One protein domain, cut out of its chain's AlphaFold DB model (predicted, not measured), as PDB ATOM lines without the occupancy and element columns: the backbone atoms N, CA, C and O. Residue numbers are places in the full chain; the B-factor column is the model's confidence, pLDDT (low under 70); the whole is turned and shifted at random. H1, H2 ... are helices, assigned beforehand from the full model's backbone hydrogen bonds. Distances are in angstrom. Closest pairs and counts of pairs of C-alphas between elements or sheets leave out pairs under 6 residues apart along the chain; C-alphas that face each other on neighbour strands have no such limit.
ATOM      1  N   ARG A 363       6.202  -9.226 -10.532       90.94
ATOM      2  CA  ARG A 363       7.488  -8.752 -10.000       90.94
ATOM      3  C   ARG A 363       7.792  -7.327 -10.454       90.94
ATOM      4  O   ARG A 363       8.201  -6.509  -9.641       90.94
ATOM      5  N   MET A 364       7.545  -7.016 -11.723       91.31
ATOM      6  CA  MET A 364       7.757  -5.677 -12.267       91.31
ATOM      7  C   MET A 364       6.832  -4.646 -11.616       91.31
ATOM      8  O   MET A 364       7.299  -3.587 -11.218       91.31
ATOM      9  N   ARG A 365       5.547  -4.972 -11.417       84.38
ATOM     10  CA  ARG A 365       4.614  -4.093 -10.690       84.38
ATOM     11  C   ARG A 365       5.066  -3.836  -9.255       84.38
ATOM     12  O   ARG A 365       5.042  -2.691  -8.827       84.38
ATOM     13  N   ALA A 366       5.512  -4.872  -8.543       89.06
ATOM     14  CA  ALA A 366       6.030  -4.719  -7.185       89.06
ATOM     15  C   ALA A 366       7.283  -3.826  -7.140       89.06
ATOM     16  O   ALA A 366       7.364  -2.935  -6.305       89.06
ATOM     17  N   LEU A 367       8.225  -4.007  -8.074       95.38
ATOM     18  CA  LEU A 367       9.411  -3.147  -8.178       95.38
ATOM     19  C   LEU A 367       9.041  -1.688  -8.473       95.38
ATOM     20  O   LEU A 367       9.598  -0.793  -7.849       95.38
ATOM     21  N   ILE A 368       8.077  -1.443  -9.369       91.44
ATOM     22  CA  ILE A 368       7.581  -0.090  -9.660       91.44
ATOM     23  C   ILE A 368       6.986   0.554  -8.403       91.44
ATOM     24  O   ILE A 368       7.274   1.717  -8.133       91.44
ATOM     25  N   THR A 369       6.177  -0.180  -7.634       87.62
ATOM     26  CA  THR A 369       5.621   0.324  -6.370       87.62
ATOM     27  C   THR A 369       6.729   0.669  -5.378       87.62
ATOM     28  O   THR A 369       6.749   1.787  -4.877       87.62
ATOM     29  N   ASN A 370       7.690  -0.233  -5.167       92.12
ATOM     30  CA  ASN A 370       8.790  -0.005  -4.227       92.12
ATOM     31  C   ASN A 370       9.650   1.205  -4.619       92.12
ATOM     32  O   ASN A 370      10.052   1.971  -3.751       92.12
ATOM     33  N   ILE A 371       9.926   1.392  -5.915       96.69
ATOM     34  CA  ILE A 371      10.684   2.553  -6.404       96.69
ATOM     35  C   ILE A 371       9.904   3.850  -6.153       96.69
ATOM     36  O   ILE A 371      10.501   4.835  -5.738       96.69
ATOM     37  N   ARG A 372       8.579   3.858  -6.355       91.19
ATOM     38  CA  ARG A 372       7.744   5.039  -6.078       91.19
ATOM     39  C   ARG A 372       7.727   5.401  -4.597       91.19
ATOM     40  O   ARG A 372       8.005   6.544  -4.271       91.19
ATOM     41  N   GLU A 373       7.481   4.430  -3.719       86.81
ATOM     42  CA  GLU A 373       7.511   4.657  -2.266       86.81
ATOM     43  C   GLU A 373       8.893   5.134  -1.794       86.81
ATOM     44  O   GLU A 373       9.001   5.976  -0.905       86.81
ATOM     45  N   PHE A 374       9.962   4.625  -2.412       95.62
ATOM     46  CA  PHE A 374      11.317   5.089  -2.149       95.62
ATOM     47  C   PHE A 374      11.523   6.556  -2.559       95.62
ATOM     48  O   PHE A 374      12.076   7.328  -1.777       95.62
ATOM     49  N   CYS A 375      11.052   6.954  -3.747       95.69
ATOM     50  CA  CYS A 375      11.084   8.347  -4.203       95.69
ATOM     51  C   CYS A 375      10.273   9.274  -3.284       95.69
ATOM     52  O   CYS A 375      10.792  10.315  -2.894       95.69
ATOM     53  N   ASP A 376       9.074   8.867  -2.856       87.12
ATOM     54  CA  ASP A 376       8.262   9.633  -1.897       87.12
ATOM     55  C   ASP A 376       9.023   9.857  -0.572       87.12
ATOM     56  O   ASP A 376       8.944  10.921   0.045       87.12
ATOM     57  N   GLY A 377       9.809   8.863  -0.139       91.06
ATOM     58  CA  GLY A 377      10.694   8.973   1.020       91.06
ATOM     59  C   GLY A 377      11.822   9.993   0.833       91.06
ATOM     60  O   GLY A 377      12.125  10.728   1.772       91.06
ATOM     61  N   LEU A 378      12.416  10.077  -0.362       93.75
ATOM     62  CA  LEU A 378      13.429  11.090  -0.690       93.75
ATOM     63  C   LEU A 378      12.831  12.503  -0.714       93.75
ATOM     64  O   LEU A 378      13.411  13.414  -0.124       93.75
ATOM     65  N   ASP A 379      11.647  12.671  -1.309       87.00
ATOM     66  CA  ASP A 379      10.921  13.949  -1.317       87.00
ATOM     67  C   ASP A 379      10.568  14.409   0.102       87.00
ATOM     68  O   ASP A 379      10.595  15.602   0.413       87.00
ATOM     69  N   TYR A 380      10.264  13.465   0.996       88.31
ATOM     70  CA  TYR A 380      10.071  13.765   2.408       88.31
ATOM     71  C   TYR A 380      11.361  14.270   3.069       88.31
ATOM     72  O   TYR A 380      11.313  15.283   3.763       88.31
ATOM     73  N   GLN A 381      12.518  13.633   2.835       91.69
ATOM     74  CA  GLN A 381      13.801  14.100   3.392       91.69
ATOM     75  C   GLN A 381      14.189  15.495   2.885       91.69
ATOM     76  O   GLN A 381      14.712  16.310   3.651       91.69
ATOM     77  N   LEU A 382      13.870  15.804   1.624       87.38
ATOM     78  CA  LEU A 382      14.133  17.112   1.024       87.38
ATOM     79  C   LEU A 382      13.443  18.252   1.793       87.38
ATOM     80  O   LEU A 382      14.016  19.328   1.937       87.38
ATOM     81  N   GLN A 383      12.261  18.010   2.371       89.31
ATOM     82  CA  GLN A 383      11.541  19.006   3.182       89.31
ATOM     83  C   GLN A 383      12.299  19.413   4.454       89.31
ATOM     84  O   GLN A 383      12.065  20.500   4.985       89.31
ATOM     85  N   PHE A 384      13.210  18.564   4.935       92.25
ATOM     86  CA  PHE A 384      14.050  18.818   6.107       92.25
ATOM     87  C   PHE A 384      15.478  19.230   5.739       92.25
ATOM     88  O   PHE A 384      16.299  19.405   6.637       92.25
ATOM     89  N   ASN A 385      15.780  19.395   4.444       91.94
ATOM     90  CA  ASN A 385      17.139  19.585   3.932       91.94
ATOM     91  C   ASN A 385      18.119  18.489   4.410       91.94
ATOM     92  O   ASN A 385      19.296  18.771   4.634       91.94
ATOM     93  N   ASP A 386      17.654  17.246   4.592       92.69
ATOM     94  CA  ASP A 386      18.526  16.125   4.964       92.69
ATOM     95  C   ASP A 386      19.098  15.451   3.708       92.69
ATOM     96  O   ASP A 386      18.418  14.694   3.014       92.69
ATOM     97  N   THR A 387      20.369  15.727   3.409       93.44
ATOM     98  CA  THR A 387      21.067  15.198   2.225       93.44
ATOM     99  C   THR A 387      21.639  13.799   2.428       93.44
ATOM    100  O   THR A 387      22.061  13.169   1.461       93.44
ATOM    101  N   ARG A 388      21.637  13.256   3.652       94.75
ATOM    102  CA  ARG A 388      22.333  11.990   3.948       94.75
ATOM    103  C   ARG A 388      21.761  10.820   3.158       94.75
ATOM    104  O   ARG A 388      22.501   9.954   2.701       94.75
ATOM    105  N   MET A 389      20.441  10.785   2.979       92.25
ATOM    106  CA  MET A 389      19.793   9.732   2.195       92.25
ATOM    107  C   MET A 389      20.114   9.862   0.701       92.25
ATOM    108  O   MET A 389      20.303   8.845   0.036       92.25
ATOM    109  N   LEU A 390      20.241  11.092   0.191       93.25
ATOM    110  CA  LEU A 390      20.680  11.348  -1.179       93.25
ATOM    111  C   LEU A 390      22.119  10.857  -1.395       93.25
ATOM    112  O   LEU A 390      22.365  10.117  -2.341       93.25
ATOM    113  N   GLU A 391      23.038  11.156  -0.476       94.81
ATOM    114  CA  GLU A 391      24.433  10.691  -0.542       94.81
ATOM    115  C   GLU A 391      24.536   9.157  -0.571       94.81
ATOM    116  O   GLU A 391      25.331   8.590  -1.327       94.81
ATOM    117  N   VAL A 392      23.716   8.458   0.223       96.38
ATOM    118  CA  VAL A 392      23.650   6.985   0.206       96.38
ATOM    119  C   VAL A 392      23.143   6.480  -1.144       96.38
ATOM    120  O   VAL A 392      23.718   5.544  -1.698       96.38
ATOM    121  N   VAL A 393      22.109   7.110  -1.706       96.38
ATOM    122  CA  VAL A 393      21.568   6.758  -3.029       96.38
ATOM    123  C   VAL A 393      22.590   6.975  -4.133       96.38
ATOM    124  O   VAL A 393      22.752   6.109  -4.991       96.38
ATOM    125  N   GLU A 394      23.313   8.088  -4.110       95.31
ATOM    126  CA  GLU A 394      24.356   8.369  -5.091       95.31
ATOM    127  C   GLU A 394      25.515   7.383  -4.969       95.31
ATOM    128  O   GLU A 394      26.008   6.873  -5.975       95.31
ATOM    129  N   LYS A 395      25.924   7.050  -3.742       97.31
ATOM    130  CA  LYS A 395      27.037   6.134  -3.492       97.31
ATOM    131  C   LYS A 395      26.689   4.686  -3.841       97.31
ATOM    132  O   LYS A 395      27.395   4.054  -4.628       97.31
ATOM    133  N   GLU A 396      25.616   4.152  -3.266       97.50
ATOM    134  CA  GLU A 396      25.244   2.735  -3.381       97.50
ATOM    135  C   GLU A 396      24.396   2.451  -4.627       97.50
ATOM    136  O   GLU A 396      24.515   1.389  -5.238       97.50
ATOM    137  N   GLY A 397      23.577   3.415  -5.049       96.25
ATOM    138  CA  GLY A 397      22.692   3.317  -6.209       96.25
ATOM    139  C   GLY A 397      23.307   3.787  -7.529       96.25
ATOM    140  O   GLY A 397      22.627   3.726  -8.553       96.25
ATOM    141  N   SER A 398      24.575   4.220  -7.556       96.06
ATOM    142  CA  SER A 398      25.220   4.809  -8.748       96.06
ATOM    143  C   SER A 398      25.056   3.995 -10.036       96.06
ATOM    144  O   SER A 398      24.823   4.560 -11.104       96.06
ATOM    145  N   SER A 399      25.166   2.666  -9.970       97.19
ATOM    146  CA  SER A 399      25.022   1.791 -11.142       97.19
ATOM    147  C   SER A 399      23.591   1.775 -11.685       97.19
ATOM    148  O   SER A 399      23.391   1.817 -12.900       97.19
ATOM    149  N   PHE A 400      22.598   1.767 -10.794       96.31
ATOM    150  CA  PHE A 400      21.188   1.868 -11.152       96.31
ATOM    151  C   PHE A 400      20.861   3.250 -11.724       96.31
ATOM    152  O   PHE A 400      20.199   3.332 -12.754       96.31
ATOM    153  N   LEU A 401      21.379   4.323 -11.121       96.25
ATOM    154  CA  LEU A 401      21.179   5.686 -11.617       96.25
ATOM    155  C   LEU A 401      21.738   5.865 -13.034       96.25
ATOM    156  O   LEU A 401      21.035   6.393 -13.889       96.25
ATOM    157  N   ARG A 402      22.934   5.332 -13.329       97.12
ATOM    158  CA  ARG A 402      23.486   5.333 -14.699       97.12
ATOM    159  C   ARG A 402      22.607   4.566 -15.682       97.12
ATOM    160  O   ARG A 402      22.400   5.021 -16.800       97.12
ATOM    161  N   LEU A 403      22.068   3.416 -15.271       97.56
ATOM    162  CA  LEU A 403      21.141   2.650 -16.106       97.56
ATOM    163  C   LEU A 403      19.866   3.451 -16.409       97.56
ATOM    164  O   LEU A 403      19.405   3.460 -17.549       97.56
ATOM    165  N   VAL A 404      19.295   4.116 -15.401       95.75
ATOM    166  CA  VAL A 404      18.121   4.984 -15.570       95.75
ATOM    167  C   VAL A 404      18.450   6.140 -16.512       95.75
ATOM    168  O   VAL A 404      17.688   6.397 -17.442       95.75
ATOM    169  N   GLU A 405      19.599   6.785 -16.325       95.88
ATOM    170  CA  GLU A 405      20.068   7.878 -17.173       95.88
ATOM    171  C   GLU A 405      20.225   7.438 -18.635       95.88
ATOM    172  O   GLU A 405      19.696   8.089 -19.533       95.88
ATOM    173  N   ASP A 406      20.879   6.302 -18.887       97.19
ATOM    174  CA  ASP A 406      21.070   5.758 -20.233       97.19
ATOM    175  C   ASP A 406      19.738   5.400 -20.909       97.19
ATOM    176  O   ASP A 406      19.575   5.625 -22.112       97.19
ATOM    177  N   CYS A 407      18.775   4.865 -20.153       96.31
ATOM    178  CA  CYS A 407      17.424   4.598 -20.645       96.31
ATOM    179  C   CYS A 407      16.705   5.897 -21.026       96.31
ATOM    180  O   CYS A 407      16.232   6.025 -22.154       96.31
ATOM    181  N   LEU A 408      16.688   6.888 -20.132       94.50
ATOM    182  CA  LEU A 408      16.040   8.178 -20.382       94.50
ATOM    183  C   LEU A 408      16.707   8.944 -21.528       94.50
ATOM    184  O   LEU A 408      16.021   9.590 -22.318       94.50
ATOM    185  N   ARG A 409      18.035   8.842 -21.660       95.38
ATOM    186  CA  ARG A 409      18.793   9.442 -22.762       95.38
ATOM    187  C   ARG A 409      18.393   8.833 -24.102       95.38
ATOM    188  O   ARG A 409      18.143   9.572 -25.047       95.38
ATOM    189  N   LYS A 410      18.284   7.501 -24.180       96.00
ATOM    190  CA  LYS A 410      17.836   6.793 -25.396       96.00
ATOM    191  C   LYS A 410      16.405   7.147 -25.793       96.00
ATOM    192  O   LYS A 410      16.086   7.143 -26.976       96.00
ATOM    193  N   GLU A 411      15.560   7.460 -24.820       95.06
ATOM    194  CA  GLU A 411      14.173   7.869 -25.048       95.06
ATOM    195  C   GLU A 411      14.010   9.377 -25.300       95.06
ATOM    196  O   GLU A 411      12.895   9.827 -25.556       95.06
TER     197      GLU A 411
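AT A GLANCE: This is residues 363 to 411 of the 427 residues of an uncharacterized protein of Coprinellus micaceus (UniProt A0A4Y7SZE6). The longest helix, H1, is one limb of an open V; the chain folds back at its end into the shorter H2, and H3 turns off beyond H2. Residues 363 to 376 of H1 and 402 to 411 stick out. The 49 printed residues hold three named helices, H1, H2, H3 in chain order, and no named strand; the class is all helix. The whole is loose, radius of gyration of the C-alphas 12.3 A, spanning 33 by 22 by 19 A.

HOW THE PARTS SIT: H1, residues 363 to 382, and H2, residues 388 to 396, form a helical hairpin, opposite ways at a steep tilt of 42 degrees. They only just touch, with 3 pairs of C-alphas within 8 A, through residues 378 to 381 of H1 alone; the closest C-alphas, of Leu 378 and Met 389, are 7.1 A apart. H3, residues 398 to 410, is close to H2 but not clearly touching, about perpendicular at 79 degrees; the closest C-alphas, of Glu 394 and Leu 401, are 7.7 A apart. H1 and H3 are apart. In H1, H2 and H3 every O i to N i+4 pair is within hydrogen-bond range.

IN THESE COORDINATES: H1 measures 28.9 A from C-alpha 363 at (7.488, -8.752, -10.000) to C-alpha 382; H2 measures 12.2 A, and H3 18.3 A to C-alpha 410 at (17.836, 6.793, -25.396).

THE WHOLE: The C-alphas farthest apart, of Phe 384 and Lys 410, are 33.9 A apart. Both links are tight, the printed part has no cut, and no printed residue is under 70 in pLDDT.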